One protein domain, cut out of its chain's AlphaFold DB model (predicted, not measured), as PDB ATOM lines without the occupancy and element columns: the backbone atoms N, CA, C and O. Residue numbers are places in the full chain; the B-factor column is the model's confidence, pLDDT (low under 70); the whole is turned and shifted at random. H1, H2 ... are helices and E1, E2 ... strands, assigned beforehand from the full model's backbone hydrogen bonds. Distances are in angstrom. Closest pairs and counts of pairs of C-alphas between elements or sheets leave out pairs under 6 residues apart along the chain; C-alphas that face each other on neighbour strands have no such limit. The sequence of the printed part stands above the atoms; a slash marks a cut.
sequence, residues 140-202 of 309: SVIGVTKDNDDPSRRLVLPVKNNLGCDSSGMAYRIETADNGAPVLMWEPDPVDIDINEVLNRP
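This is residues 140 to 202 of the 309 residues of an uncharacterized protein of uncultured Woeseiaceae bacterium (UniProt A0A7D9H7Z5). A four-stranded sheet, strongly twisted and curled like part of a barrel, has one short helix, H1, packed over its E1 and E2 end; the hairpin of E3 and E4 makes the other end. The printed part has 63 residues, with four named strands and then one named helix along it: E1, E2, E3, E4, H1. The sheet's order is E1, E2, E3, E4, antiparallel throughout, and the class is mostly strand. The whole is only just loose, close to compact, with a radius of gyration of the C-alphas of 12.9 A and spans of 38 by 31 by 19 A.

E1, residues 140 to 146, begins at C-alpha 140 (13.383, -22.801, 41.962) and measures 20.0 A. E2, residues 153 to 161, measures 23.1 A. E3, residues 170 to 176, measures 19.8 A. E4, residues 182 to 186, measures 13.1 A and ends at C-alpha 186 (9.096, -27.191, 22.991). H1, residues 195 to 200, measures 8.3 A and ends at C-alpha 200 (-5.142, -32.371, 42.065).

The four strands form a meander, each the antiparallel neighbour of the one before. In the hairpin E1 and E2, at 158 degrees, N 143 and O 157 are 2.9 A apart, within hydrogen-bond range. In the hairpin E2 and E3, at 141 degrees, N 154 and O 172 are within range at 2.8 A. In the hairpin E3 and E4, at 148 degrees, N 183 and O 175 are within range at 2.8 A. Edge strands E1 and E4 are apart. H1 is on the sheet at a height of 9.3 A, only just over E1: 4 of its 6 C-alphas fall on E1 and 2 on E2. It runs slantwise to the strands, at 50 degrees to E1 on the local plane. The closest C-alphas of E2 and H1, those of Leu 157 and Ile 195, are 5.9 A apart. Every O i to N i+4 pair of H1 is within hydrogen-bond range.

The two C-alphas farthest apart, those of Asn 162 and Asp 178, are 38.7 A apart. The printed part has no cut and no long link; the link from E3 to E4 is tight. The mean pLDDT of the printed part is 84.3, and residues 196 to 202 are under 70.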
ATOM      1  N   SER A 140      14.382 -22.490  42.977       90.44
ATOM      2  CA  SER A 140      13.383 -22.801  41.962       90.44
ATOM      3  C   SER A 140      13.007 -24.274  42.085       90.44
ATOM      4  O   SER A 140      13.876 -25.116  42.313       90.44
ATOM      5  N   VAL A 141      11.717 -24.571  41.978       88.94
ATOM      6  CA  VAL A 141      11.170 -25.923  41.910       88.94
ATOM      7  C   VAL A 141      10.232 -25.964  40.724       88.94
ATOM      8  O   VAL A 141       9.309 -25.156  40.622       88.94
ATOM      9  N   ILE A 142      10.483 -26.921  39.846       90.12
ATOM     10  CA  ILE A 142       9.742 -27.122  38.611       90.12
ATOM     11  C   ILE A 142       9.164 -28.528  38.664       90.12
ATOM     12  O   ILE A 142       9.870 -29.480  38.997       90.12
ATOM     13  N   GLY A 143       7.878 -28.654  38.366       88.25
ATOM     14  CA  GLY A 143       7.226 -29.942  38.228       88.25
ATOM     15  C   GLY A 143       7.075 -30.310  36.761       88.25
ATOM     16  O   GLY A 143       6.663 -29.485  35.945       88.25
ATOM     17  N   VAL A 144       7.403 -31.559  36.442       88.81
ATOM     18  CA  VAL A 144       7.209 -32.139  35.114       88.81
ATOM     19  C   VAL A 144       6.101 -33.180  35.202       88.81
ATOM     20  O   VAL A 144       6.172 -34.096  36.019       88.81
ATOM     21  N   THR A 145       5.062 -33.039  34.384       82.94
ATOM     22  CA  THR A 145       3.902 -33.943  34.387       82.94
ATOM     23  C   THR A 145       3.400 -34.212  32.974       82.94
ATOM     24  O   THR A 145       3.695 -33.472  32.038       82.94
ATOM     25  N   LYS A 146       2.635 -35.290  32.798       82.44
ATOM     26  CA  LYS A 146       1.827 -35.474  31.588       82.44
ATOM     27  C   LYS A 146       0.688 -34.461  31.592       82.44
ATOM     28  O   LYS A 146       0.190 -34.106  32.661       82.44
ATOM     29  N   ASP A 147       0.294 -34.026  30.405       80.12
ATOM     30  CA  ASP A 147      -0.980 -33.340  30.249       80.12
ATOM     31  C   ASP A 147      -2.112 -34.370  30.417       80.12
ATOM     32  O   ASP A 147      -2.045 -35.480  29.879       80.12
ATOM     33  N   ASN A 148      -3.120 -34.025  31.216       73.19
ATOM     34  CA  ASN A 148      -4.266 -34.894  31.480       73.19
ATOM     35  C   ASN A 148      -5.195 -34.994  30.265       73.19
ATOM     36  O   ASN A 148      -5.866 -36.012  30.100       73.19
ATOM     37  N   ASP A 149      -5.227 -33.957  29.428       75.69
ATOM     38  CA  ASP A 149      -6.085 -33.902  28.249       75.69
ATOM     39  C   ASP A 149      -5.361 -34.439  26.994       75.69
ATOM     40  O   ASP A 149      -6.009 -34.918  26.064       75.69
ATOM     41  N   ASP A 150      -4.020 -34.464  26.998       78.75
ATOM     42  CA  ASP A 150      -3.191 -35.093  25.958       78.75
ATOM     43  C   ASP A 150      -2.004 -35.891  26.546       78.75
ATOM     44  O   ASP A 150      -0.921 -35.345  26.784       78.75
ATOM     45  N   PRO A 151      -2.122 -37.225  26.687       77.56
ATOM     46  CA  PRO A 151      -1.064 -38.068  27.248       77.56
ATOM     47  C   PRO A 151       0.261 -38.090  26.469       77.56
ATOM     48  O   PRO A 151       1.256 -38.616  26.985       77.56
ATOM     49  N   SER A 152       0.308 -37.577  25.234       81.69
ATOM     50  CA  SER A 152       1.540 -37.447  24.440       81.69
ATOM     51  C   SER A 152       2.285 -36.130  24.700       81.69
ATOM     52  O   SER A 152       3.468 -36.013  24.378       81.69
ATOM     53  N   ARG A 153       1.623 -35.172  25.354       85.94
ATOM     54  CA  ARG A 153       2.164 -33.877  25.763       85.94
ATOM     55  C   ARG A 153       2.704 -33.940  27.192       85.94
ATOM     56  O   ARG A 153       2.266 -34.741  28.032       85.94
ATOM     57  N   ARG A 154       3.721 -33.136  27.473       89.75
ATOM     58  CA  ARG A 154       4.318 -32.960  28.800       89.75
ATOM     59  C   ARG A 154       4.294 -31.486  29.160       89.75
ATOM     60  O   ARG A 154       4.477 -30.637  28.295       89.75
ATOM     61  N   LEU A 155       4.075 -31.204  30.435       89.44
ATOM     62  CA  LEU A 155       4.030 -29.865  31.002       89.44
ATOM     63  C   LEU A 155       5.212 -29.686  31.951       89.44
ATOM     64  O   LEU A 155       5.501 -30.573  32.756       89.44
ATOM     65  N   VAL A 156       5.858 -28.531  31.861       92.75
ATOM     66  CA  VAL A 156       6.896 -28.038  32.768       92.75
ATOM     67  C   VAL A 156       6.329 -26.810  33.451       92.75
ATOM     68  O   VAL A 156       6.221 -25.749  32.838       92.75
ATOM     69  N   LEU A 157       5.920 -26.960  34.706       89.69
ATOM     70  CA  LEU A 157       5.194 -25.921  35.429       89.69
ATOM     71  C   LEU A 157       5.990 -25.473  36.663       89.69
ATOM     72  O   LEU A 157       6.551 -26.318  37.374       89.69
ATOM     73  N   PRO A 158       6.050 -24.164  36.951       88.94
ATOM     74  CA  PRO A 158       6.658 -23.671  38.178       88.94
ATOM     75  C   PRO A 158       5.848 -24.136  39.398       88.94
ATOM     76  O   PRO A 158       4.634 -23.981  39.459       88.94
ATOM     77  N   VAL A 159       6.532 -24.706  40.389       84.69
ATOM     78  CA  VAL A 159       5.970 -25.023  41.717       84.69
ATOM     79  C   VAL A 159       6.379 -23.953  42.729       84.69
ATOM     80  O   VAL A 159       5.635 -23.626  43.649       84.69
ATOM     81  N   LYS A 160       7.597 -23.425  42.580       85.38
ATOM     82  CA  LYS A 160       8.158 -22.338  43.383       85.38
ATOM     83  C   LYS A 160       9.219 -21.634  42.556       85.38
ATOM     84  O   LYS A 160      10.105 -22.302  42.033       85.38
ATOM     85  N   ASN A 161       9.207 -20.308  42.511       87.62
ATOM     86  CA  ASN A 161      10.308 -19.546  41.932       87.62
ATOM     87  C   ASN A 161      10.586 -18.294  42.766       87.62
ATOM     88  O   ASN A 161       9.836 -17.330  42.735       87.62
ATOM     89  N   ASN A 162      11.696 -18.288  43.501       84.00
ATOM     90  CA  ASN A 162      12.092 -17.123  44.294       84.00
ATOM     91  C   ASN A 162      12.831 -16.054  43.464       84.00
ATOM     92  O   ASN A 162      13.209 -15.024  44.020       84.00
ATOM     93  N   LEU A 163      13.126 -16.319  42.187       83.69
ATOM     94  CA  LEU A 163      14.020 -15.505  41.354       83.69
ATOM     95  C   LEU A 163      13.310 -14.828  40.173       83.69
ATOM     96  O   LEU A 163      13.956 -14.113  39.410       83.69
ATOM     97  N   GLY A 164      12.006 -15.036  39.996       82.25
ATOM     98  CA  GLY A 164      11.273 -14.485  38.864       82.25
ATOM     99  C   GLY A 164       9.795 -14.847  38.875       82.25
ATOM    100  O   GLY A 164       9.254 -15.259  39.894       82.25
ATOM    101  N   CYS A 165       9.155 -14.674  37.721       76.56
ATOM    102  CA  CYS A 165       7.750 -15.003  37.528       76.56
ATOM    103  C   CYS A 165       7.513 -16.519  37.647       76.56
ATOM    104  O   CYS A 165       8.291 -17.322  37.127       76.56
ATOM    105  N   ASP A 166       6.438 -16.893  38.333       78.75
ATOM    106  CA  ASP A 166       5.948 -18.260  38.518       78.75
ATOM    107  C   ASP A 166       4.530 -18.449  37.955       78.75
ATOM    108  O   ASP A 166       3.870 -19.432  38.271       78.75
ATOM    109  N   SER A 167       4.062 -17.531  37.103       78.88
ATOM    110  CA  SER A 167       2.682 -17.541  36.602       78.88
ATOM    111  C   SER A 167       2.485 -18.293  35.288       78.88
ATOM    112  O   SER A 167       1.359 -18.397  34.829       78.88
ATOM    113  N   SER A 168       3.548 -18.755  34.628       85.31
ATOM    114  CA  SER A 168       3.424 -19.488  33.364       85.31
ATOM    115  C   SER A 168       4.437 -20.619  33.277       85.31
ATOM    116  O   SER A 168       5.579 -20.493  33.726       85.31
ATOM    117  N   GLY A 169       3.992 -21.739  32.722       90.38
ATOM    118  CA  GLY A 169       4.814 -22.893  32.402       90.38
ATOM    119  C   GLY A 169       5.044 -23.041  30.903       90.38
ATOM    120  O   GLY A 169       4.706 -22.174  30.096       90.38
ATOM    121  N   MET A 170       5.616 -24.177  30.530       94.19
ATOM    122  CA  MET A 170       5.907 -24.549  29.149       94.19
ATOM    123  C   MET A 170       5.372 -25.951  28.871       94.19
ATOM    124  O   MET A 170       5.262 -26.777  29.778       94.19
ATOM    125  N   ALA A 171       5.080 -26.241  27.609       94.94
ATOM    126  CA  ALA A 171       4.753 -27.586  27.160       94.94
ATOM    127  C   ALA A 171       5.796 -28.098  26.175       94.94
ATOM    128  O   ALA A 171       6.429 -27.328  25.454       94.94
ATOM    129  N   TYR A 172       5.955 -29.414  26.137       96.06
ATOM    130  CA  TYR A 172       6.779 -30.074  25.143       96.06
ATOM    131  C   TYR A 172       6.230 -31.443  24.763       96.06
ATOM    132  O   TYR A 172       5.414 -32.049  25.468       96.06
ATOM    133  N   ARG A 173       6.738 -31.949  23.646       94.38
ATOM    134  CA  ARG A 173       6.540 -33.320  23.178       94.38
ATOM    135  C   ARG A 173       7.887 -34.003  23.027       94.38
ATOM    136  O   ARG A 173       8.923 -33.345  22.946       94.38
ATOM    137  N   ILE A 174       7.866 -35.329  23.052       93.19
ATOM    138  CA  ILE A 174       9.054 -36.138  22.790       93.19
ATOM    139  C   ILE A 174       8.920 -36.684  21.375       93.19
ATOM    140  O   ILE A 174       7.973 -37.413  21.084       93.19
ATOM    141  N   GLU A 175       9.869 -36.325  20.525       93.19
ATOM    142  CA  GLU A 175      10.004 -36.838  19.165       93.19
ATOM    143  C   GLU A 175      11.236 -37.742  19.062       93.19
ATOM    144  O   GLU A 175      11.989 -37.904  20.023       93.19
ATOM    145  N   THR A 176      11.432 -38.369  17.906       94.69
ATOM    146  CA  THR A 176      12.578 -39.239  17.634       94.69
ATOM    147  C   THR A 176      13.490 -38.555  16.626       94.69
ATOM    148  O   THR A 176      13.051 -38.240  15.524       94.69
ATOM    149  N   ALA A 177      14.745 -38.327  17.005       93.31
ATOM    150  CA  ALA A 177      15.762 -37.780  16.116       93.31
ATOM    151  C   ALA A 177      16.249 -38.818  15.092       93.31
ATOM    152  O   ALA A 177      15.983 -40.013  15.217       93.31
ATOM    153  N   ASP A 178      17.035 -38.369  14.112       92.94
ATOM    154  CA  ASP A 178      17.580 -39.216  13.040       92.94
ATOM    155  C   ASP A 178      18.417 -40.396  13.558       92.94
ATOM    156  O   ASP A 178      18.450 -41.463  12.946       92.94
ATOM    157  N   ASN A 179      19.075 -40.230  14.710       91.00
ATOM    158  CA  ASN A 179      19.843 -41.289  15.369       91.00
ATOM    159  C   ASN A 179      18.978 -42.243  16.220       91.00
ATOM    160  O   ASN A 179      19.522 -43.088  16.927       91.00
ATOM    161  N   GLY A 180      17.650 -42.100  16.192       92.38
ATOM    162  CA  GLY A 180      16.704 -42.891  16.978       92.38
ATOM    163  C   GLY A 180      16.549 -42.446  18.437       92.38
ATOM    164  O   GLY A 180      15.699 -42.991  19.144       92.38
ATOM    165  N   ALA A 181      17.326 -41.464  18.906       92.81
ATOM    166  CA  ALA A 181      17.229 -40.980  20.277       92.81
ATOM    167  C   ALA A 181      15.983 -40.095  20.474       92.81
ATOM    168  O   ALA A 181      15.592 -39.357  19.563       92.81
ATOM    169  N   PRO A 182      15.354 -40.125  21.663       91.94
ATOM    170  CA  PRO A 182      14.270 -39.208  21.982       91.94
ATOM    171  C   PRO A 182      14.801 -37.779  22.143       91.94
ATOM    172  O   PRO A 182      15.788 -37.557  22.848       91.94
ATOM    173  N   VAL A 183      14.114 -36.810  21.541       93.12
ATOM    174  CA  VAL A 183      14.410 -35.376  21.646       93.12
ATOM    175  C   VAL A 183      13.187 -34.600  22.099       93.12
ATOM    176  O   VAL A 183      12.048 -34.941  21.780       93.12
ATOM    177  N   LEU A 184      13.429 -33.554  22.881       94.19
ATOM    178  CA  LEU A 184      12.386 -32.685  23.397       94.19
ATOM    179  C   LEU A 184      12.095 -31.566  22.396       94.19
ATOM    180  O   LEU A 184      12.997 -30.816  22.031       94.19
ATOM    181  N   MET A 185      10.822 -31.409  22.039       94.62
ATOM    182  CA  MET A 185      10.326 -30.332  21.186       94.62
ATOM    183  C   MET A 185       9.405 -29.418  21.988       94.62
ATOM    184  O   MET A 185       8.304 -29.821  22.370       94.62
ATOM    185  N   TRP A 186       9.874 -28.202  22.274       96.12
ATOM    186  CA  TRP A 186       9.096 -27.191  22.991       96.12
ATOM    187  C   TRP A 186       7.948 -26.668  22.130       96.12
ATOM    188  O   TRP A 186       8.129 -26.361  20.951       96.12
ATOM    189  N   GLU A 187       6.780 -26.512  22.742       94.62
ATOM    190  CA  GLU A 187       5.692 -25.732  22.164       94.62
ATOM    191  C   GLU A 187       6.002 -24.229  22.327       94.62
ATOM    192  O   GLU A 187       6.615 -23.830  23.322       94.62
ATOM    193  N   PRO A 188       5.625 -23.384  21.352       90.44
ATOM    194  CA  PRO A 188       5.985 -21.966  21.363       90.44
ATOM    195  C   PRO A 188       5.186 -21.152  22.387       90.44
ATOM    196  O   PRO A 188       5.673 -20.129  22.869       90.44
ATOM    197  N   ASP A 189       3.966 -21.591  22.698       91.19
ATOM    198  CA  ASP A 189       3.039 -20.847  23.538       91.19
ATOM    199  C   ASP A 189       3.213 -21.207  25.022       91.19
ATOM    200  O   ASP A 189       3.360 -22.388  25.367       91.19
ATOM    201  N   PRO A 190       3.175 -20.211  25.927       88.25
ATOM    202  CA  PRO A 190       3.209 -20.466  27.357       88.25
ATOM    203  C   PRO A 190       1.953 -21.215  27.810       88.25
ATOM    204  O   PRO A 190       0.860 -21.052  27.265       88.25
ATOM    205  N   VAL A 191       2.112 -22.009  28.862       87.69
ATOM    206  CA  VAL A 191       1.024 -22.750  29.497       87.69
ATOM    207  C   VAL A 191       0.591 -22.008  30.754       87.69
ATOM    208  O   VAL A 191       1.356 -21.918  31.712       87.69
ATOM    209  N   ASP A 192      -0.640 -21.507  30.759       83.75
ATOM    210  CA  ASP A 192      -1.267 -20.872  31.924       83.75
ATOM    211  C   ASP A 192      -2.118 -21.903  32.677       83.75
ATOM    212  O   ASP A 192      -3.345 -21.925  32.596       83.75
ATOM    213  N   ILE A 193      -1.434 -22.862  33.304       78.44
ATOM    214  CA  ILE A 193      -2.056 -23.914  34.109       78.44
ATOM    215  C   ILE A 193      -1.326 -23.982  35.449       78.44
ATOM    216  O   ILE A 193      -0.103 -24.140  35.489       78.44
ATOM    217  N   ASP A 194      -2.078 -23.920  36.548       75.38
ATOM    218  CA  ASP A 194      -1.536 -24.143  37.886       75.38
ATOM    219  C   ASP A 194      -1.172 -25.626  38.051       75.38
ATOM    220  O   ASP A 194      -2.002 -26.527  37.888       75.38
ATOM    221  N   ILE A 195       0.076 -25.902  38.428       73.38
ATOM    222  CA  ILE A 195       0.536 -27.256  38.741       73.38
ATOM    223  C   ILE A 195      -0.341 -27.938  39.798       73.38
ATOM    224  O   ILE A 195      -0.559 -29.149  39.732       73.38
ATOM    225  N   ASN A 196      -0.891 -27.186  40.750       67.69
ATOM    226  CA  ASN A 196      -1.799 -27.733  41.745       67.69
ATOM    227  C   ASN A 196      -3.083 -28.252  41.106       67.69
ATOM    228  O   ASN A 196      -3.571 -29.286  41.545       67.69
ATOM    229  N   GLU A 197      -3.610 -27.600  40.072       68.44
ATOM    230  CA  GLU A 197      -4.791 -28.068  39.345       68.44
ATOM    231  C   GLU A 197      -4.496 -29.373  38.595       68.44
ATOM    232  O   GLU A 197      -5.239 -30.347  38.732       68.44
ATOM    233  N   VAL A 198      -3.365 -29.438  37.882       66.75
ATOM    234  CA  VAL A 198      -2.968 -30.640  37.124       66.75
ATOM    235  C   VAL A 198      -2.774 -31.831  38.043       66.75
ATOM    236  O   VAL A 198      -3.253 -32.930  37.763       66.75
ATOM    237  N   LEU A 199      -2.073 -31.610  39.151       63.50
ATOM    238  CA  LEU A 199      -1.797 -32.649  40.120       63.50
ATOM    239  C   LEU A 199      -3.086 -33.024  40.877       63.50
ATOM    240  O   LEU A 199      -3.341 -34.208  41.083       63.50
ATOM    241  N   ASN A 200      -3.929 -32.077  41.290       56.69
ATOM    242  CA  ASN A 200      -5.142 -32.371  42.065       56.69
ATOM    243  C   ASN A 200      -6.287 -32.986  41.268       56.69
ATOM    244  O   ASN A 200      -7.242 -33.463  41.886       56.69
ATOM    245  N   ARG A 201      -6.213 -32.996  39.934       52.09
ATOM    246  CA  ARG A 201      -7.194 -33.700  39.114       52.09
ATOM    247  C   ARG A 201      -7.157 -35.185  39.503       52.09
ATOM    248  O   ARG A 201      -6.092 -35.803  39.404       52.09
ATOM    249  N   PRO A 202      -8.266 -35.761  40.006       45.88
ATOM    250  CA  PRO A 202      -8.300 -37.179  40.315       45.88
ATOM    251  C   PRO A 202      -7.961 -37.926  39.022       45.88
ATOM    252  O   PRO A 202      -8.557 -37.625  37.981       45.88
TER     253      PRO A 202